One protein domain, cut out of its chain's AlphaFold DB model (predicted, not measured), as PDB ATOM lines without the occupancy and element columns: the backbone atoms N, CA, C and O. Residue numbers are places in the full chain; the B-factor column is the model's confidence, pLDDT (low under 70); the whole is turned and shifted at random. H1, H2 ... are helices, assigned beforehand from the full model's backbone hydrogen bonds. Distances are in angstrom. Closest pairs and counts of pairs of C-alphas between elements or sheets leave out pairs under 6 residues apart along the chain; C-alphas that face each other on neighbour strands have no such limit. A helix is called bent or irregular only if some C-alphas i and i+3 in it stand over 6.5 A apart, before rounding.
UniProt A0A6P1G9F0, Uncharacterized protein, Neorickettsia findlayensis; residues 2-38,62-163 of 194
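AT A GLANCE: This is residues 2 to 38 and 62 to 163 of the 194 residues of an uncharacterized protein of Neorickettsia findlayensis (UniProt A0A6P1G9F0). A long rod of helices is built round one very long straight helix, H4, with H1 side by side with it on one side, running opposite ways, and the bent helix H3 folded back along its other side. The arm H3a crosses H4 at a slant, the arm H3b makes a hairpin with H4, and the short helix H2 crosses H4 near residues 150 to 154, with H1 apart from both H2 and H3. The printed part has 139 residues with four named helices, in the order H1, H2, H3, H4, and no named strand; its class is all helix. The whole is loose, with a radius of gyration of the C-alphas of 19.3 A, and it spans 64 by 30 by 24 A. The packing is part aligned and part crossed: of the four pairs that touch, two are at a shallow tilt.

HOW THE PARTS SIT: H1, residues 2 to 34, touches H4, residues 122 to 163, which is the hub. The closest C-alphas of H1 and H4 are those of Arg 34 and Ala 129, 6.1 A apart. H1 and H4 run opposite ways at a shallow tilt of 4 degrees, with their centres 11.7 A apart. H2, residues 62 to 76, touches H4 with residues 67 to 70 alone, at residues 150 to 154 of H4. Their closest C-alphas, those of Val 67 and Cys 150, are 6.5 A apart, and the two helices run the same way at a steep tilt of 50 degrees. H3, residues 83 to 116, was assigned as one helix by its hydrogen bonds but is bent: C-alphas 101 and 104 are 6.5 A apart. Its arms are H3a, residues 83 to 101, and H3b, residues 104 to 116, at a shallow tilt of 32 degrees, only just short of steep. H3a touches residues 139 to 149 of H4, with the C-alphas of Ser 96 and Ala 142 closest, at 4.7 A; the two run opposite ways at a steep tilt of 42 degrees. H3b touches residues 125 to 136 of H4, with the C-alphas of Leu 107 and Glu 132 closest, at 6.4 A. H3b and H4 form a helical hairpin and run opposite ways at a shallow tilt of 26 degrees. H2 and H3a are near each other, with 7 pairs of C-alphas within 10 A. H1 is apart from H2, H3a and H3b, and H2 is apart from H3b. In H1, H3a and H4 every O i to N i+4 pair is within hydrogen-bond range; in H2 it is 9 of 11 and in H3b 8 of 9.

IN THESE COORDINATES: H1 begins at C-alpha 2, at (-15.532, 15.616, -7.372), and its 33 residues measure 47.8 A from first to last C-alpha. H2 has 15 residues and measures 22.9 A. H3a, of 19 residues, measures 27.0 A and begins at C-alpha 83, at (-44.208, 19.141, -14.420). H3b has 13 residues and measures 17.9 A. H4, the longest helix with 42 residues, measures 61.7 A and ends at C-alpha 163, at (-26.120, 24.561, -6.586).

THE WHOLE: The outline is a rod, and the two C-alphas farthest apart are those of Asn 119 and Gln 163, at 64.8 A. The link from H1 to H2 runs across the cut: residues 39 to 61 are not printed, and C-alphas 38 and 62 are 40.0 A apart. Of the links that are printed whole, H3 to H4 is tight with 5 residues, and H2 to H3 is short with 6. Residues 78 to 85, of which 83 to 85 belong to H3, stand free. The mean pLDDT of the printed part is 76.7, and the model's confidence is under 70 at residue 5, residues 62 to 82 and residues 154 to 163.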
ATOM      1  N   GLU A   2     -15.179  15.869  -5.955       70.88
ATOM      2  CA  GLU A   2     -15.532  15.616  -7.372       70.88
ATOM      3  C   GLU A   2     -15.059  14.237  -7.876       70.88
ATOM      4  O   GLU A   2     -15.823  13.493  -8.496       70.88
ATOM      5  N   ARG A   3     -13.849  13.821  -7.470       76.50
ATOM      6  CA  ARG A   3     -13.322  12.464  -7.711       76.50
ATOM      7  C   ARG A   3     -14.205  11.361  -7.106       76.50
ATOM      8  O   ARG A   3     -14.439  10.338  -7.748       76.50
ATOM      9  N   ASP A   4     -14.760  11.582  -5.915       72.06
ATOM     10  CA  ASP A   4     -15.603  10.597  -5.212       72.06
ATOM     11  C   ASP A   4     -16.977  10.442  -5.872       72.06
ATOM     12  O   ASP A   4     -17.539   9.343  -5.934       72.06
ATOM     13  N   MET A   5     -17.504  11.542  -6.421       68.00
ATOM     14  CA  MET A   5     -18.730  11.538  -7.211       68.00
ATOM     15  C   MET A   5     -18.540  10.768  -8.520       68.00
ATOM     16  O   MET A   5     -19.379   9.935  -8.857       68.00
ATOM     17  N   GLN A   6     -17.436  10.994  -9.233       75.38
ATOM     18  CA  GLN A   6     -17.152  10.280 -10.477       75.38
ATOM     19  C   GLN A   6     -16.970   8.771 -10.241       75.38
ATOM     20  O   GLN A   6     -17.448   7.965 -11.042       75.38
ATOM     21  N   LYS A   7     -16.356   8.382  -9.113       74.94
ATOM     22  CA  LYS A   7     -16.207   6.978  -8.705       74.94
ATOM     23  C   LYS A   7     -17.565   6.289  -8.518       74.94
ATOM     24  O   LYS A   7     -17.775   5.229  -9.094       74.94
ATOM     25  N   HIS A   8     -18.511   6.920  -7.814       70.31
ATOM     26  CA  HIS A   8     -19.862   6.367  -7.622       70.31
ATOM     27  C   HIS A   8     -20.625   6.184  -8.939       70.31
ATOM     28  O   HIS A   8     -21.236   5.137  -9.147       70.31
ATOM     29  N   LYS A   9     -20.556   7.163  -9.855       73.38
ATOM     30  CA  LYS A   9     -21.212   7.056 -11.172       73.38
ATOM     31  C   LYS A   9     -20.665   5.878 -11.976       73.38
ATOM     32  O   LYS A   9     -21.439   5.113 -12.541       73.38
ATOM     33  N   ARG A  10     -19.338   5.707 -11.995       76.69
ATOM     34  CA  ARG A  10     -18.690   4.585 -12.689       76.69
ATOM     35  C   ARG A  10     -19.121   3.245 -12.100       76.69
ATOM     36  O   ARG A  10     -19.515   2.370 -12.859       76.69
ATOM     37  N   THR A  11     -19.123   3.104 -10.775       75.69
ATOM     38  CA  THR A  11     -19.567   1.865 -10.118       75.69
ATOM     39  C   THR A  11     -21.027   1.539 -10.439       75.69
ATOM     40  O   THR A  11     -21.337   0.391 -10.745       75.69
ATOM     41  N   ALA A  12     -21.917   2.536 -10.434       74.38
ATOM     42  CA  ALA A  12     -23.325   2.343 -10.773       74.38
ATOM     43  C   ALA A  12     -23.532   1.902 -12.231       74.38
ATOM     44  O   ALA A  12     -24.277   0.959 -12.481       74.38
ATOM     45  N   ILE A  13     -22.843   2.543 -13.183       77.50
ATOM     46  CA  ILE A  13     -22.919   2.191 -14.612       77.50
ATOM     47  C   ILE A  13     -22.397   0.772 -14.846       77.50
ATOM     48  O   ILE A  13     -23.035  -0.012 -15.540       77.50
ATOM     49  N   VAL A  14     -21.258   0.430 -14.240       76.88
ATOM     50  CA  VAL A  14     -20.662  -0.906 -14.356       76.88
ATOM     51  C   VAL A  14     -21.582  -1.966 -13.744       76.88
ATOM     52  O   VAL A  14     -21.814  -2.999 -14.363       76.88
ATOM     53  N   SER A  15     -22.169  -1.692 -12.575       76.06
ATOM     54  CA  SER A  15     -23.146  -2.583 -11.935       76.06
ATOM     55  C   SER A  15     -24.387  -2.795 -12.809       76.06
ATOM     56  O   SER A  15     -24.789  -3.934 -13.040       76.06
ATOM     57  N   LEU A  16     -24.948  -1.720 -13.376       77.19
ATOM     58  CA  LEU A  16     -26.088  -1.798 -14.292       77.19
ATOM     59  C   LEU A  16     -25.751  -2.605 -15.554       77.19
ATOM     60  O   LEU A  16     -26.555  -3.426 -15.985       77.19
ATOM     61  N   PHE A  17     -24.562  -2.408 -16.127       77.88
ATOM     62  CA  PHE A  17     -24.102  -3.170 -17.287       77.88
ATOM     63  C   PHE A  17     -24.029  -4.671 -16.988       77.88
ATOM     64  O   PHE A  17     -24.589  -5.473 -17.734       77.88
ATOM     65  N   PHE A  18     -23.396  -5.059 -15.876       75.50
ATOM     66  CA  PHE A  18     -23.321  -6.466 -15.477       75.50
ATOM     67  C   PHE A  18     -24.689  -7.051 -15.130       75.50
ATOM     68  O   PHE A  18     -24.947  -8.211 -15.447       75.50
ATOM     69  N   PHE A  19     -25.577  -6.255 -14.531       77.25
ATOM     70  CA  PHE A  19     -26.956  -6.661 -14.286       77.25
ATOM     71  C   PHE A  19     -27.675  -6.981 -15.601       77.25
ATOM     72  O   PHE A  19     -28.190  -8.085 -15.754       77.25
ATOM     73  N   LEU A  20     -27.645  -6.065 -16.573       78.56
ATOM     74  CA  LEU A  20     -28.280  -6.259 -17.878       78.56
ATOM     75  C   LEU A  20     -27.693  -7.460 -18.623       78.56
ATOM     76  O   LEU A  20     -28.440  -8.277 -19.159       78.56
ATOM     77  N   LEU A  21     -26.365  -7.603 -18.618       77.19
ATOM     78  CA  LEU A  21     -25.688  -8.738 -19.240       77.19
ATOM     79  C   LEU A  21     -26.108 -10.066 -18.595       77.19
ATOM     80  O   LEU A  21     -26.383 -11.039 -19.299       77.19
ATOM     81  N   SER A  22     -26.206 -10.099 -17.264       78.56
ATOM     82  CA  SER A  22     -26.693 -11.260 -16.518       78.56
ATOM     83  C   SER A  22     -28.149 -11.576 -16.866       78.56
ATOM     84  O   SER A  22     -28.454 -12.712 -17.219       78.56
ATOM     85  N   SER A  23     -29.038 -10.576 -16.881       81.06
ATOM     86  CA  SER A  23     -30.447 -10.746 -17.262       81.06
ATOM     87  C   SER A  23     -30.606 -11.306 -18.675       81.06
ATOM     88  O   SER A  23     -31.351 -12.263 -18.872       81.06
ATOM     89  N   VAL A  24     -29.871 -10.767 -19.654       80.38
ATOM     90  CA  VAL A  24     -29.885 -11.266 -21.040       80.38
ATOM     91  C   VAL A  24     -29.379 -12.706 -21.107       80.38
ATOM     92  O   VAL A  24     -29.983 -13.537 -21.781       80.38
ATOM     93  N   THR A  25     -28.313 -13.026 -20.372       80.12
ATOM     94  CA  THR A  25     -27.763 -14.388 -20.322       80.12
ATOM     95  C   THR A  25     -28.770 -15.370 -19.719       80.12
ATOM     96  O   THR A  25     -28.980 -16.447 -20.269       80.12
ATOM     97  N   ILE A  26     -29.443 -14.992 -18.628       81.88
ATOM     98  CA  ILE A  26     -30.482 -15.810 -17.989       81.88
ATOM     99  C   ILE A  26     -31.637 -16.062 -18.959       81.88
ATOM    100  O   ILE A  26     -32.046 -17.209 -19.128       81.88
ATOM    101  N   LEU A  27     -32.129 -15.020 -19.637       80.81
ATOM    102  CA  LEU A  27     -33.197 -15.152 -20.629       80.81
ATOM    103  C   LEU A  27     -32.788 -16.071 -21.784       80.81
ATOM    104  O   LEU A  27     -33.553 -16.957 -22.157       80.81
ATOM    105  N   ALA A  28     -31.571 -15.913 -22.305       80.19
ATOM    106  CA  ALA A  28     -31.052 -16.758 -23.376       80.19
ATOM    107  C   ALA A  28     -30.963 -18.232 -22.948       80.19
ATOM    108  O   ALA A  28     -31.404 -19.118 -23.681       80.19
ATOM    109  N   VAL A  29     -30.460 -18.502 -21.738       82.38
ATOM    110  CA  VAL A  29     -30.389 -19.861 -21.177       82.38
ATOM    111  C   VAL A  29     -31.786 -20.447 -20.986       82.38
ATOM    112  O   VAL A  29     -32.021 -21.606 -21.330       82.38
ATOM    113  N   GLN A  30     -32.741 -19.660 -20.494       77.38
ATOM    114  CA  GLN A  30     -34.115 -20.129 -20.342       77.38
ATOM    115  C   GLN A  30     -34.787 -20.423 -21.681       77.38
ATOM    116  O   GLN A  30     -35.424 -21.467 -21.805       77.38
ATOM    117  N   MET A  31     -34.601 -19.580 -22.699       79.12
ATOM    118  CA  MET A  31     -35.108 -19.862 -24.045       79.12
ATOM    119  C   MET A  31     -34.494 -21.135 -24.638       79.12
ATOM    120  O   MET A  31     -35.193 -21.915 -25.283       79.12
ATOM    121  N   ALA A  32     -33.205 -21.376 -24.391       78.31
ATOM    122  CA  ALA A  32     -32.522 -22.568 -24.880       78.31
ATOM    123  C   ALA A  32     -32.986 -23.857 -24.176       78.31
ATOM    124  O   ALA A  32     -33.094 -24.899 -24.819       78.31
ATOM    125  N   ILE A  33     -33.259 -23.800 -22.866       77.19
ATOM    126  CA  ILE A  33     -33.564 -24.991 -22.057       77.19
ATOM    127  C   ILE A  33     -35.069 -25.280 -21.976       77.19
ATOM    128  O   ILE A  33     -35.460 -26.445 -22.076       77.19
ATOM    129  N   ARG A  34     -35.916 -24.260 -21.769       71.00
ATOM    130  CA  ARG A  34     -37.356 -24.452 -21.506       71.00
ATOM    131  C   ARG A  34     -38.216 -24.571 -22.751       71.00
ATOM    132  O   ARG A  34     -39.261 -25.206 -22.662       71.00
ATOM    133  N   ILE A  35     -37.829 -23.982 -23.880       74.38
ATOM    134  CA  ILE A  35     -38.618 -24.096 -25.110       74.38
ATOM    135  C   ILE A  35     -38.249 -25.431 -25.769       74.38
ATOM    136  O   ILE A  35     -37.107 -25.595 -26.197       74.38
ATOM    137  N   PRO A  36     -39.162 -26.419 -25.848       70.06
ATOM    138  CA  PRO A  36     -38.853 -27.668 -26.524       70.06
ATOM    139  C   PRO A  36     -38.807 -27.411 -28.033       70.06
ATOM    140  O   PRO A  36     -39.837 -27.329 -28.701       70.06
ATOM    141  N   TRP A  37     -37.598 -27.265 -28.575       75.25
ATOM    142  CA  TRP A  37     -37.359 -27.064 -30.009       75.25
ATOM    143  C   TRP A  37     -37.531 -28.351 -30.828       75.25
ATOM    144  O   TRP A  37     -37.652 -28.301 -32.051       75.25
ATOM    145  N   LYS A  38     -37.525 -29.515 -30.166       77.62
ATOM    146  CA  LYS A  38     -37.655 -30.843 -30.779       77.62
ATOM    147  C   LYS A  38     -38.647 -31.713 -29.992       77.62
ATOM    148  O   LYS A  38     -38.741 -31.547 -28.777       77.62
ATOM    149  N   GLY A  62     -32.080  -5.889  -1.267       60.00
ATOM    150  CA  GLY A  62     -31.020  -4.888  -1.100       60.00
ATOM    151  C   GLY A  62     -31.336  -3.543  -1.769       60.00
ATOM    152  O   GLY A  62     -31.061  -2.486  -1.203       60.00
ATOM    153  N   SER A  63     -31.954  -3.566  -2.954       58.50
ATOM    154  CA  SER A  63     -32.330  -2.362  -3.704       58.50
ATOM    155  C   SER A  63     -33.540  -1.636  -3.110       58.50
ATOM    156  O   SER A  63     -33.617  -0.416  -3.225       58.50
ATOM    157  N   LEU A  64     -34.475  -2.345  -2.472       62.06
ATOM    158  CA  LEU A  64     -35.680  -1.789  -1.848       62.06
ATOM    159  C   LEU A  64     -35.324  -0.789  -0.752       62.06
ATOM    160  O   LEU A  64     -35.939   0.271  -0.699       62.06
ATOM    161  N   CYS A  65     -34.284  -1.058   0.043       57.69
ATOM    162  CA  CYS A  65     -33.774  -0.090   1.014       57.69
ATOM    163  C   CYS A  65     -33.374   1.235   0.345       57.69
ATOM    164  O   CYS A  65     -33.749   2.300   0.826       57.69
ATOM    165  N   GLY A  66     -32.682   1.187  -0.798       57.62
ATOM    166  CA  GLY A  66     -32.301   2.392  -1.544       57.62
ATOM    167  C   GLY A  66     -33.486   3.088  -2.222       57.62
ATOM    168  O   GLY A  66     -33.582   4.313  -2.198       57.62
ATOM    169  N   VAL A  67     -34.410   2.313  -2.798       59.06
ATOM    170  CA  VAL A  67     -35.598   2.826  -3.501       59.06
ATOM    171  C   VAL A  67     -36.554   3.512  -2.527       59.06
ATOM    172  O   VAL A  67     -37.026   4.603  -2.827       59.06
ATOM    173  N   ILE A  68     -36.808   2.915  -1.356       61.44
ATOM    174  CA  ILE A  68     -37.672   3.488  -0.315       61.44
ATOM    175  C   ILE A  68     -37.086   4.809   0.186       61.44
ATOM    176  O   ILE A  68     -37.812   5.796   0.273       61.44
ATOM    177  N   SER A  69     -35.776   4.870   0.444       59.59
ATOM    178  CA  SER A  69     -35.128   6.121   0.856       59.59
ATOM    179  C   SER A  69     -35.267   7.222  -0.197       59.59
ATOM    180  O   SER A  69     -35.593   8.350   0.156       59.59
ATOM    181  N   VAL A  70     -35.096   6.902  -1.486       59.84
ATOM    182  CA  VAL A  70     -35.259   7.881  -2.575       59.84
ATOM    183  C   VAL A  70     -36.718   8.311  -2.736       59.84
ATOM    184  O   VAL A  70     -36.975   9.500  -2.891       59.84
ATOM    185  N   LEU A  71     -37.679   7.382  -2.650       59.94
ATOM    186  CA  LEU A  71     -39.107   7.706  -2.744       59.94
ATOM    187  C   LEU A  71     -39.555   8.642  -1.613       59.94
ATOM    188  O   LEU A  71     -40.328   9.566  -1.845       59.94
ATOM    189  N   ILE A  72     -39.067   8.407  -0.390       59.34
ATOM    190  CA  ILE A  72     -39.396   9.233   0.777       59.34
ATOM    191  C   ILE A  72     -38.786  10.633   0.639       59.34
ATOM    192  O   ILE A  72     -39.453  11.618   0.952       59.34
ATOM    193  N   SER A  73     -37.550  10.740   0.142       59.16
ATOM    194  CA  SER A  73     -36.910  12.040  -0.095       59.16
ATOM    195  C   SER A  73     -37.627  12.861  -1.172       59.16
ATOM    196  O   SER A  73     -37.794  14.064  -0.998       59.16
ATOM    197  N   ASP A  74     -38.112  12.215  -2.235       54.78
ATOM    198  CA  ASP A  74     -38.801  12.875  -3.354       54.78
ATOM    199  C   ASP A  74     -40.193  13.413  -2.959       54.78
ATOM    200  O   ASP A  74     -40.609  14.484  -3.393       54.78
ATOM    201  N   VAL A  75     -40.906  12.725  -2.055       56.06
ATOM    202  CA  VAL A  75     -42.190  13.215  -1.503       56.06
ATOM    203  C   VAL A  75     -42.007  14.497  -0.682       56.06
ATOM    204  O   VAL A  75     -42.930  15.314  -0.601       56.06
ATOM    205  N   HIS A  76     -40.832  14.688  -0.078       53.53
ATOM    206  CA  HIS A  76     -40.577  15.805   0.826       53.53
ATOM    207  C   HIS A  76     -40.120  17.087   0.113       53.53
ATOM    208  O   HIS A  76     -40.281  18.179   0.664       53.53
ATOM    209  N   GLU A  77     -39.603  16.984  -1.114       53.44
ATOM    210  CA  GLU A  77     -39.060  18.112  -1.875       53.44
ATOM    211  C   GLU A  77     -40.057  18.602  -2.940       53.44
ATOM    212  O   GLU A  77     -39.867  18.472  -4.144       53.44
ATOM    213  N   LYS A  78     -41.154  19.227  -2.489       49.25
ATOM    214  CA  LYS A  78     -42.005  20.058  -3.359       49.25
ATOM    215  C   LYS A  78     -41.235  21.320  -3.765       49.25
ATOM    216  O   LYS A  78     -41.360  22.354  -3.106       49.25
ATOM    217  N   ARG A  79     -40.462  21.285  -4.854       48.78
ATOM    218  CA  ARG A  79     -39.989  22.516  -5.509       48.78
ATOM    219  C   ARG A  79     -40.056  22.434  -7.027       48.78
ATOM    220  O   ARG A  79     -39.707  21.438  -7.638       48.78
ATOM    221  N   ALA A  80     -40.566  23.523  -7.590       56.56
ATOM    222  CA  ALA A  80     -41.031  23.665  -8.954       56.56
ATOM    223  C   ALA A  80     -39.904  23.594  -9.995       56.56
ATOM    224  O   ALA A  80     -39.137  24.544 -10.124       56.56
ATOM    225  N   THR A  81     -39.883  22.523 -10.792       53.44
ATOM    226  CA  THR A  81     -39.289  22.493 -12.138       53.44
ATOM    227  C   THR A  81     -39.979  21.426 -13.001       53.44
ATOM    228  O   THR A  81     -40.027  20.276 -12.607       53.44
ATOM    229  N   SER A  82     -40.466  21.807 -14.193       57.94
ATOM    230  CA  SER A  82     -40.872  20.935 -15.320       57.94
ATOM    231  C   SER A  82     -41.840  19.763 -15.006       57.94
ATOM    232  O   SER A  82     -41.462  18.591 -15.092       57.94
ATOM    233  N   ASP A  83     -43.123  20.080 -14.789       70.56
ATOM    234  CA  ASP A  83     -44.208  19.141 -14.420       70.56
ATOM    235  C   ASP A  83     -44.283  17.831 -15.234       70.56
ATOM    236  O   ASP A  83     -44.655  16.787 -14.697       70.56
ATOM    237  N   VAL A  84     -43.939  17.838 -16.525       77.62
ATOM    238  CA  VAL A  84     -44.172  16.675 -17.403       77.62
ATOM    239  C   VAL A  84     -43.132  15.565 -17.211       77.62
ATOM    240  O   VAL A  84     -43.491  14.393 -17.106       77.62
ATOM    241  N   ALA A  85     -41.841  15.904 -17.161       76.69
ATOM    242  CA  ALA A  85     -40.767  14.910 -17.065       76.69
ATOM    243  C   ALA A  85     -40.757  14.197 -15.701       76.69
ATOM    244  O   ALA A  85     -40.531  12.985 -15.635       76.69
ATOM    245  N   ASP A  86     -41.066  14.931 -14.632       75.50
ATOM    246  CA  ASP A  86     -41.156  14.381 -13.280       75.50
ATOM    247  C   ASP A  86     -42.411  13.529 -13.099       75.50
ATOM    248  O   ASP A  86     -42.338  12.441 -12.520       75.50
ATOM    249  N   ALA A  87     -43.543  13.937 -13.686       79.56
ATOM    250  CA  ALA A  87     -44.728  13.089 -13.745       79.56
ATOM    251  C   ALA A  87     -44.415  11.759 -14.448       79.56
ATOM    252  O   ALA A  87     -44.675  10.698 -13.878       79.56
ATOM    253  N   ILE A  88     -43.791  11.790 -15.633       83.69
ATOM    254  CA  ILE A  88     -43.402  10.575 -16.372       83.69
ATOM    255  C   ILE A  88     -42.489   9.688 -15.519       83.69
ATOM    256  O   ILE A  88     -42.734   8.486 -15.413       83.69
ATOM    257  N   ARG A  89     -41.468  10.262 -14.872       80.25
ATOM    258  CA  ARG A  89     -40.547   9.514 -14.003       80.25
ATOM    259  C   ARG A  89     -41.283   8.840 -12.846       80.25
ATOM    260  O   ARG A  89     -41.034   7.666 -12.566       80.25
ATOM    261  N   LYS A  90     -42.205   9.554 -12.201       81.12
ATOM    262  CA  LYS A  90     -43.008   9.039 -11.088       81.12
ATOM    263  C   LYS A  90     -43.942   7.915 -11.534       81.12
ATOM    264  O   LYS A  90     -43.964   6.862 -10.898       81.12
ATOM    265  N   TYR A  91     -44.664   8.097 -12.641       85.00
ATOM    266  CA  TYR A  91     -45.519   7.053 -13.212       85.00
ATOM    267  C   TYR A  91     -44.714   5.815 -13.601       85.00
ATOM    268  O   TYR A  91     -45.120   4.700 -13.278       85.00
ATOM    269  N   LEU A  92     -43.550   5.999 -14.228       84.50
ATOM    270  CA  LEU A  92     -42.681   4.895 -14.624       84.50
ATOM    271  C   LEU A  92     -42.117   4.152 -13.405       84.50
ATOM    272  O   LEU A  92     -42.069   2.923 -13.413       84.50
ATOM    273  N   GLY A  93     -41.752   4.868 -12.339       83.69
ATOM    274  CA  GLY A  93     -41.287   4.275 -11.083       83.69
ATOM    275  C   GLY A  93     -42.374   3.453 -10.388       83.69
ATOM    276  O   GLY A  93     -42.137   2.301 -10.031       83.69
ATOM    277  N   ILE A  94     -43.586   4.005 -10.264       83.25
ATOM    278  CA  ILE A  94     -44.740   3.309  -9.669       83.25
ATOM    279  C   ILE A  94     -45.136   2.094 -10.514       83.25
ATOM    280  O   ILE A  94     -45.323   1.006  -9.974       83.25
ATOM    281  N   SER A  95     -45.231   2.256 -11.835       86.81
ATOM    282  CA  SER A  95     -45.554   1.160 -12.753       86.81
ATOM    283  C   SER A  95     -44.512   0.046 -12.674       86.81
ATOM    284  O   SER A  95     -44.880  -1.122 -12.568       86.81
ATOM    285  N   SER A  96     -43.224   0.400 -12.628       87.81
ATOM    286  CA  SER A  96     -42.143  -0.571 -12.449       87.81
ATOM    287  C   SER A  96     -42.296  -1.305 -11.117       87.81
ATOM    288  O   SER A  96     -42.312  -2.527 -11.108       87.81
ATOM    289  N   LEU A  97     -42.505  -0.602  -9.998       84.06
ATOM    290  CA  LEU A  97     -42.721  -1.235  -8.688       84.06
ATOM    291  C   LEU A  97     -43.904  -2.210  -8.684       84.06
ATOM    292  O   LEU A  97     -43.776  -3.323  -8.174       84.06
ATOM    293  N   LEU A  98     -45.032  -1.814  -9.278       87.06
ATOM    294  CA  LEU A  98     -46.214  -2.665  -9.402       87.06
ATOM    295  C   LEU A  98     -45.931  -3.906 -10.249       87.06
ATOM    296  O   LEU A  98     -46.286  -5.007  -9.842       87.06
ATOM    297  N   LEU A  99     -45.265  -3.751 -11.397       88.50
ATOM    298  CA  LEU A  99     -44.890  -4.881 -12.246       88.50
ATOM    299  C   LEU A  99     -43.973  -5.845 -11.501       88.50
ATOM    300  O   LEU A  99     -44.247  -7.041 -11.471       88.50
ATOM    301  N   ILE A 100     -42.925  -5.340 -10.853       86.19
ATOM    302  CA  ILE A 100     -41.984  -6.195 -10.132       86.19
ATOM    303  C   ILE A 100     -42.719  -6.918  -8.979       86.19
ATOM    304  O   ILE A 100     -42.442  -8.087  -8.744       86.19
ATOM    305  N   ALA A 101     -43.710  -6.297  -8.320       83.56
ATOM    306  CA  ALA A 101     -44.546  -6.932  -7.286       83.56
ATOM    307  C   ALA A 101     -45.517  -7.997  -7.821       83.56
ATOM    308  O   ALA A 101     -45.663  -9.061  -7.220       83.56
ATOM    309  N   VAL A 102     -46.187  -7.724  -8.941       88.94
ATOM    310  CA  VAL A 102     -47.263  -8.576  -9.467       88.94
ATOM    311  C   VAL A 102     -46.727  -9.729 -10.314       88.94
ATOM    312  O   VAL A 102     -47.251 -10.837 -10.239       88.94
ATOM    313  N   LEU A 103     -45.673  -9.513 -11.107       88.38
ATOM    314  CA  LEU A 103     -45.155 -10.533 -12.026       88.38
ATOM    315  C   LEU A 103     -44.718 -11.832 -11.326       88.38
ATOM    316  O   LEU A 103     -45.081 -12.895 -11.827       88.38
ATOM    317  N   PRO A 104     -44.018 -11.812 -10.175       84.81
ATOM    318  CA  PRO A 104     -43.684 -13.021  -9.428       84.81
ATOM    319  C   PRO A 104     -44.913 -13.845  -9.036       84.81
ATOM    320  O   PRO A 104     -44.869 -15.071  -9.119       84.81
ATOM    321  N   LEU A 105     -46.028 -13.194  -8.678       86.50
ATOM    322  CA  LEU A 105     -47.273 -13.883  -8.316       86.50
ATOM    323  C   LEU A 105     -47.853 -14.690  -9.482       86.50
ATOM    324  O   LEU A 105     -48.542 -15.678  -9.249       86.50
ATOM    325  N   VAL A 106     -47.565 -14.291 -10.724       89.31
ATOM    326  CA  VAL A 106     -47.973 -15.009 -11.941       89.31
ATOM    327  C   VAL A 106     -46.903 -16.011 -12.382       89.31
ATOM    328  O   VAL A 106     -47.225 -17.129 -12.779       89.31
ATOM    329  N   LEU A 107     -45.624 -15.643 -12.281       86.69
ATOM    330  CA  LEU A 107     -44.493 -16.481 -12.681       86.69
ATOM    331  C   LEU A 107     -44.372 -17.754 -11.839       86.69
ATOM    332  O   LEU A 107     -44.111 -18.817 -12.392       86.69
ATOM    333  N   ILE A 108     -44.606 -17.671 -10.526       85.12
ATOM    334  CA  ILE A 108     -44.536 -18.826  -9.618       85.12
ATOM    335  C   ILE A 108     -45.525 -19.939 -10.021       85.12
ATOM    336  O   ILE A 108     -45.076 -21.063 -10.269       85.12
ATOM    337  N   PRO A 109     -46.848 -19.690 -10.118       86.50
ATOM    338  CA  PRO A 109     -47.792 -20.731 -10.508       86.50
ATOM    339  C   PRO A 109     -47.580 -21.183 -11.954       86.50
ATOM    340  O   PRO A 109     -47.737 -22.367 -12.238       86.50
ATOM    341  N   LEU A 110     -47.182 -20.285 -12.861       87.31
ATOM    342  CA  LEU A 110     -46.897 -20.643 -14.250       87.31
ATOM    343  C   LEU A 110     -45.716 -21.620 -14.355       87.31
ATOM    344  O   LEU A 110     -45.826 -22.654 -15.017       87.31
ATOM    345  N   GLY A 111     -44.627 -21.333 -13.639       84.44
ATOM    346  CA  GLY A 111     -43.472 -22.216 -13.522       84.44
ATOM    347  C   GLY A 111     -43.854 -23.567 -12.918       84.44
ATOM    348  O   GLY A 111     -43.504 -24.607 -13.477       84.44
ATOM    349  N   ALA A 112     -44.663 -23.568 -11.853       84.12
ATOM    350  CA  ALA A 112     -45.154 -24.793 -11.221       84.12
ATOM    351  C   ALA A 112     -46.021 -25.642 -12.168       84.12
ATOM    352  O   ALA A 112     -45.876 -26.865 -12.208       84.12
ATOM    353  N   VAL A 113     -46.898 -25.023 -12.965       87.00
ATOM    354  CA  VAL A 113     -47.705 -25.740 -13.964       87.00
ATOM    355  C   VAL A 113     -46.807 -26.386 -15.017       87.00
ATOM    356  O   VAL A 113     -47.011 -27.558 -15.333       87.00
ATOM    357  N   LEU A 114     -45.802 -25.665 -15.517       83.75
ATOM    358  CA  LEU A 114     -44.834 -26.193 -16.482       83.75
ATOM    359  C   LEU A 114     -44.000 -27.354 -15.919       83.75
ATOM    360  O   LEU A 114     -43.744 -28.318 -16.637       83.75
ATOM    361  N   ASP A 115     -43.611 -27.299 -14.644       81.12
ATOM    362  CA  ASP A 115     -42.761 -28.327 -14.030       81.12
ATOM    363  C   ASP A 115     -43.532 -29.578 -13.570       81.12
ATOM    364  O   ASP A 115     -42.979 -30.684 -13.549       81.12
ATOM    365  N   HIS A 116     -44.807 -29.435 -13.189       82.19
ATOM    366  CA  HIS A 116     -45.577 -30.524 -12.579       82.19
ATOM    367  C   HIS A 116     -46.625 -31.159 -13.499       82.19
ATOM    368  O   HIS A 116     -46.981 -32.327 -13.299       82.19
ATOM    369  N   LYS A 117     -47.125 -30.449 -14.518       84.56
ATOM    370  CA  LYS A 117     -48.209 -30.957 -15.368       84.56
ATOM    371  C   LYS A 117     -47.663 -31.794 -16.530       84.56
ATOM    372  O   LYS A 117     -47.287 -31.278 -17.572       84.56
ATOM    373  N   LYS A 118     -47.685 -33.121 -16.366       76.62
ATOM    374  CA  LYS A 118     -47.133 -34.091 -17.337       76.62
ATOM    375  C   LYS A 118     -47.979 -34.321 -18.599       76.62
ATOM    376  O   LYS A 118     -47.475 -34.895 -19.554       76.62
ATOM    377  N   ASN A 119     -49.239 -33.881 -18.611       84.56
ATOM    378  CA  ASN A 119     -50.205 -34.180 -19.683       84.56
ATOM    379  C   ASN A 119     -50.435 -32.995 -20.641       84.56
ATOM    380  O   ASN A 119     -51.496 -32.899 -21.254       84.56
ATOM    381  N   LEU A 120     -49.501 -32.046 -20.714       83.25
ATOM    382  CA  LEU A 120     -49.593 -30.928 -21.653       83.25
ATOM    383  C   LEU A 120     -49.173 -31.382 -23.052       83.25
ATOM    384  O   LEU A 120     -48.190 -32.107 -23.208       83.25
ATOM    385  N   SER A 121     -49.902 -30.936 -24.075       87.69
ATOM    386  CA  SER A 121     -49.452 -31.131 -25.454       87.69
ATOM    387  C   SER A 121     -48.177 -30.322 -25.710       87.69
ATOM    388  O   SER A 121     -47.932 -29.301 -25.064       87.69
ATOM    389  N   LEU A 122     -47.369 -30.747 -26.684       84.62
ATOM    390  CA  LEU A 122     -46.120 -30.063 -27.032       84.62
ATOM    391  C   LEU A 122     -46.344 -28.568 -27.324       84.62
ATOM    392  O   LEU A 122     -45.625 -27.721 -26.800       84.62
ATOM    393  N   THR A 123     -47.397 -28.238 -28.074       87.12
ATOM    394  CA  THR A 123     -47.776 -26.852 -28.385       87.12
ATOM    395  C   THR A 123     -48.159 -26.061 -27.133       87.12
ATOM    396  O   THR A 123     -47.745 -24.915 -26.986       87.12
ATOM    397  N   GLN A 124     -48.909 -26.655 -26.198       87.94
ATOM    398  CA  GLN A 124     -49.269 -25.982 -24.945       87.94
ATOM    399  C   GLN A 124     -48.038 -25.687 -24.089       87.94
ATOM    400  O   GLN A 124     -47.925 -24.592 -23.543       87.94
ATOM    401  N   THR A 125     -47.105 -26.634 -24.005       86.94
ATOM    402  CA  THR A 125     -45.848 -26.459 -23.271       86.94
ATOM    403  C   THR A 125     -44.987 -25.359 -23.887       86.94
ATOM    404  O   THR A 125     -44.471 -24.518 -23.156       86.94
ATOM    405  N   GLN A 126     -44.878 -25.307 -25.220       86.25
ATOM    406  CA  GLN A 126     -44.158 -24.238 -25.922       86.25
ATOM    407  C   GLN A 126     -44.769 -22.861 -25.651       86.25
ATOM    408  O   GLN A 126     -44.040 -21.920 -25.345       86.25
ATOM    409  N   VAL A 127     -46.098 -22.744 -25.724       90.38
ATOM    410  CA  VAL A 127     -46.799 -21.481 -25.456       90.38
ATOM    411  C   VAL A 127     -46.607 -21.051 -24.002       90.38
ATOM    412  O   VAL A 127     -46.245 -19.903 -23.762       90.38
ATOM    413  N   LEU A 128     -46.782 -21.953 -23.031       89.38
ATOM    414  CA  LEU A 128     -46.572 -21.624 -21.616       89.38
ATOM    415  C   LEU A 128     -45.122 -21.220 -21.328       89.38
ATOM    416  O   LEU A 128     -44.908 -20.229 -20.633       89.38
ATOM    417  N   ALA A 129     -44.136 -21.940 -21.874       85.81
ATOM    418  CA  ALA A 129     -42.721 -21.602 -21.719       85.81
ATOM    419  C   ALA A 129     -42.384 -20.249 -22.370       85.81
ATOM    420  O   ALA A 129     -41.628 -19.456 -21.810       85.81
ATOM    421  N   GLY A 130     -42.984 -19.951 -23.528       87.31
ATOM    422  CA  GLY A 130     -42.873 -18.647 -24.179       87.31
ATOM    423  C   GLY A 130     -43.460 -17.516 -23.330       87.31
ATOM    424  O   GLY A 130     -42.816 -16.481 -23.168       87.31
ATOM    425  N   ILE A 131     -44.641 -17.726 -22.738       91.38
ATOM    426  CA  ILE A 131     -45.277 -16.764 -21.824       91.38
ATOM    427  C   ILE A 131     -44.413 -16.551 -20.578       91.38
ATOM    428  O   ILE A 131     -44.175 -15.409 -20.197       91.38
ATOM    429  N   GLU A 132     -43.907 -17.620 -19.959       87.62
ATOM    430  CA  GLU A 132     -43.008 -17.532 -18.802       87.62
ATOM    431  C   GLU A 132     -41.765 -16.701 -19.133       87.62
ATOM    432  O   GLU A 132     -41.411 -15.790 -18.386       87.62
ATOM    433  N   CYS A 133     -41.143 -16.958 -20.285       86.75
ATOM    434  CA  CYS A 133     -39.963 -16.222 -20.719       86.75
ATOM    435  C   CYS A 133     -40.268 -14.739 -20.993       86.75
ATOM    436  O   CYS A 133     -39.510 -13.866 -20.570       86.75
ATOM    437  N   ALA A 134     -41.399 -14.432 -21.636       90.44
ATOM    438  CA  ALA A 134     -41.832 -13.056 -21.870       90.44
ATOM    439  C   ALA A 134     -42.107 -12.308 -20.553       90.44
ATOM    440  O   ALA A 134     -41.687 -11.161 -20.392       90.44
ATOM    441  N   LEU A 135     -42.759 -12.967 -19.590       90.50
ATOM    442  CA  LEU A 135     -43.011 -12.413 -18.260       90.50
ATOM    443  C   LEU A 135     -41.707 -12.194 -17.482       90.50
ATOM    444  O   LEU A 135     -41.546 -11.149 -16.860       90.50
ATOM    445  N   LEU A 136     -40.746 -13.117 -17.555       86.19
ATOM    446  CA  LEU A 136     -39.418 -12.923 -16.959       86.19
ATOM    447  C   LEU A 136     -38.660 -11.768 -17.616       86.19
ATOM    448  O   LEU A 136     -38.048 -10.961 -16.919       86.19
ATOM    449  N   GLY A 137     -38.749 -11.630 -18.940       87.19
ATOM    450  CA  GLY A 137     -38.192 -10.486 -19.659       87.19
ATOM    451  C   GLY A 137     -38.791  -9.160 -19.186       87.19
ATOM    452  O   GLY A 137     -38.055  -8.217 -18.893       87.19
ATOM    453  N   LEU A 138     -40.117  -9.108 -19.031       90.50
ATOM    454  CA  LEU A 138     -40.820  -7.933 -18.517       90.50
ATOM    455  C   LEU A 138     -40.440  -7.622 -17.061       90.50
ATOM    456  O   LEU A 138     -40.278  -6.454 -16.709       90.50
ATOM    457  N   PHE A 139     -40.236  -8.648 -16.230       87.81
ATOM    458  CA  PHE A 139     -39.764  -8.494 -14.854       87.81
ATOM    459  C   PHE A 139     -38.377  -7.844 -14.807       87.81
ATOM    460  O   PHE A 139     -38.183  -6.851 -14.101       87.81
ATOM    461  N   PHE A 140     -37.424  -8.350 -15.597       85.25
ATOM    462  CA  PHE A 140     -36.083  -7.768 -15.676       85.25
ATOM    463  C   PHE A 140     -36.115  -6.336 -16.205       85.25
ATOM    464  O   PHE A 140     -35.432  -5.475 -15.654       85.25
ATOM    465  N   LEU A 141     -36.939  -6.057 -17.220       87.75
ATOM    466  CA  LEU A 141     -37.094  -4.715 -17.773       87.75
ATOM    467  C   LEU A 141     -37.638  -3.727 -16.733       87.75
ATOM    468  O   LEU A 141     -37.091  -2.635 -16.581       87.75
ATOM    469  N   ALA A 142     -38.681  -4.113 -15.992       88.50
ATOM    470  CA  ALA A 142     -39.249  -3.290 -14.928       88.50
ATOM    471  C   ALA A 142     -38.221  -3.034 -13.814       88.50
ATOM    472  O   ALA A 142     -38.058  -1.899 -13.364       88.50
ATOM    473  N   PHE A 143     -37.465  -4.062 -13.422       84.06
ATOM    474  CA  PHE A 143     -36.398  -3.923 -12.436       84.06
ATOM    475  C   PHE A 143     -35.283  -2.980 -12.915       84.06
ATOM    476  O   PHE A 143     -34.900  -2.057 -12.196       84.06
ATOM    477  N   SER A 144     -34.787  -3.153 -14.143       83.31
ATOM    478  CA  SER A 144     -33.777  -2.265 -14.729       83.31
ATOM    479  C   SER A 144     -34.267  -0.823 -14.847       83.31
ATOM    480  O   SER A 144     -33.521   0.096 -14.517       83.31
ATOM    481  N   SER A 145     -35.518  -0.623 -15.270       86.00
ATOM    482  CA  SER A 145     -36.164   0.693 -15.327       86.00
ATOM    483  C   SER A 145     -36.144   1.374 -13.958       86.00
ATOM    484  O   SER A 145     -35.685   2.510 -13.838       86.00
ATOM    485  N   LEU A 146     -36.535   0.652 -12.902       83.44
ATOM    486  CA  LEU A 146     -36.511   1.166 -11.535       83.44
ATOM    487  C   LEU A 146     -35.095   1.566 -11.091       83.44
ATOM    488  O   LEU A 146     -34.907   2.662 -10.565       83.44
ATOM    489  N   VAL A 147     -34.090   0.723 -11.351       80.44
ATOM    490  CA  VAL A 147     -32.686   1.028 -11.025       80.44
ATOM    491  C   VAL A 147     -32.218   2.292 -11.747       80.44
ATOM    492  O   VAL A 147     -31.626   3.172 -11.121       80.44
ATOM    493  N   VAL A 148     -32.508   2.424 -13.045       82.75
ATOM    494  CA  VAL A 148     -32.152   3.615 -13.832       82.75
ATOM    495  C   VAL A 148     -32.828   4.863 -13.267       82.75
ATOM    496  O   VAL A 148     -32.154   5.875 -13.077       82.75
ATOM    497  N   ILE A 149     -34.120   4.797 -12.936       82.69
ATOM    498  CA  ILE A 149     -34.852   5.913 -12.323       82.69
ATOM    499  C   ILE A 149     -34.201   6.325 -11.001       82.69
ATOM    500  O   ILE A 149     -33.935   7.509 -10.798       82.69
ATOM    501  N   CYS A 150     -33.875   5.370 -10.129       76.19
ATOM    502  CA  CYS A 150     -33.209   5.654  -8.859       76.19
ATOM    503  C   CYS A 150     -31.833   6.300  -9.054       76.19
ATOM    504  O   CYS A 150     -31.501   7.258  -8.353       76.19
ATOM    505  N   LEU A 151     -31.045   5.829 -10.026       77.19
ATOM    506  CA  LEU A 151     -29.759   6.439 -10.365       77.19
ATOM    507  C   LEU A 151     -29.935   7.873 -10.879       77.19
ATOM    508  O   LEU A 151     -29.218   8.771 -10.438       77.19
ATOM    509  N   LEU A 152     -30.904   8.112 -11.765       76.88
ATOM    510  CA  LEU A 152     -31.208   9.446 -12.285       76.88
ATOM    511  C   LEU A 152     -31.693  10.399 -11.183       76.88
ATOM    512  O   LEU A 152     -31.313  11.571 -11.182       76.88
ATOM    513  N   SER A 153     -32.496   9.922 -10.231       74.75
ATOM    514  CA  SER A 153     -32.954  10.726  -9.092       74.75
ATOM    515  C   SER A 153     -31.817  11.041  -8.120       74.75
ATOM    516  O   SER A 153     -31.639  12.202  -7.754       74.75
ATOM    517  N   GLY A 154     -30.963  10.064  -7.789       69.19
ATOM    518  CA  GLY A 154     -29.785  10.298  -6.947       69.19
ATOM    519  C   GLY A 154     -28.783  11.281  -7.569       69.19
ATOM    520  O   GLY A 154     -28.189  12.107  -6.872       69.19
ATOM    521  N   LEU A 155     -28.621  11.242  -8.896       69.50
ATOM    522  CA  LEU A 155     -27.812  12.211  -9.638       69.50
ATOM    523  C   LEU A 155     -28.418  13.619  -9.624       69.50
ATOM    524  O   LEU A 155     -27.677  14.590  -9.453       69.50
ATOM    525  N   SER A 156     -29.738  13.728  -9.780       69.50
ATOM    526  CA  SER A 156     -30.456  15.008  -9.749       69.50
ATOM    527  C   SER A 156     -30.321  15.687  -8.381       69.50
ATOM    528  O   SER A 156     -29.833  16.815  -8.292       69.50
ATOM    529  N   TYR A 157     -30.602  14.950  -7.299       65.81
ATOM    530  CA  TYR A 157     -30.492  15.442  -5.920       65.81
ATOM    531  C   TYR A 157     -29.091  15.982  -5.595       65.81
ATOM    532  O   TYR A 157     -28.918  17.069  -5.034       65.81
ATOM    533  N   LYS A 158     -28.051  15.251  -6.010       66.06
ATOM    534  CA  LYS A 158     -26.659  15.662  -5.784       66.06
ATOM    535  C   LYS A 158     -26.273  16.928  -6.558       66.06
ATOM    536  O   LYS A 158     -25.409  17.674  -6.107       66.06
ATOM    537  N   THR A 159     -26.902  17.183  -7.704       64.50
ATOM    538  CA  THR A 159     -26.622  18.369  -8.528       64.50
ATOM    539  C   THR A 159     -27.323  19.609  -7.963       64.50
ATOM    540  O   THR A 159     -26.705  20.668  -7.850       64.50
ATOM    541  N   ASN A 160     -28.574  19.460  -7.513       60.66
ATOM    542  CA  ASN A 160     -29.355  20.547  -6.912       60.66
ATOM    543  C   ASN A 160     -28.812  20.973  -5.539       60.66
ATOM    544  O   ASN A 160     -28.675  22.167  -5.275       60.66
ATOM    545  N   SER A 161     -28.414  20.018  -4.692       60.22
ATOM    546  CA  SER A 161     -27.772  20.329  -3.404       60.22
ATOM    547  C   SER A 161     -26.452  21.092  -3.569       60.22
ATOM    548  O   SER A 161     -26.167  22.002  -2.791       60.22
ATOM    549  N   PHE A 162     -25.666  20.790  -4.610       57.66
ATOM    550  CA  PHE A 162     -24.427  21.516  -4.900       57.66
ATOM    551  C   PHE A 162     -24.690  22.969  -5.332       57.66
ATOM    552  O   PHE A 162     -24.028  23.879  -4.843       57.66
ATOM    553  N   GLN A 163     -25.698  23.210  -6.178       56.47
ATOM    554  CA  GLN A 163     -26.120  24.561  -6.586       56.47
ATOM    555  C   GLN A 163     -26.578  25.426  -5.400       56.47
ATOM    556  O   GLN A 163     -26.203  26.595  -5.315       56.47
TER     557      GLN A 163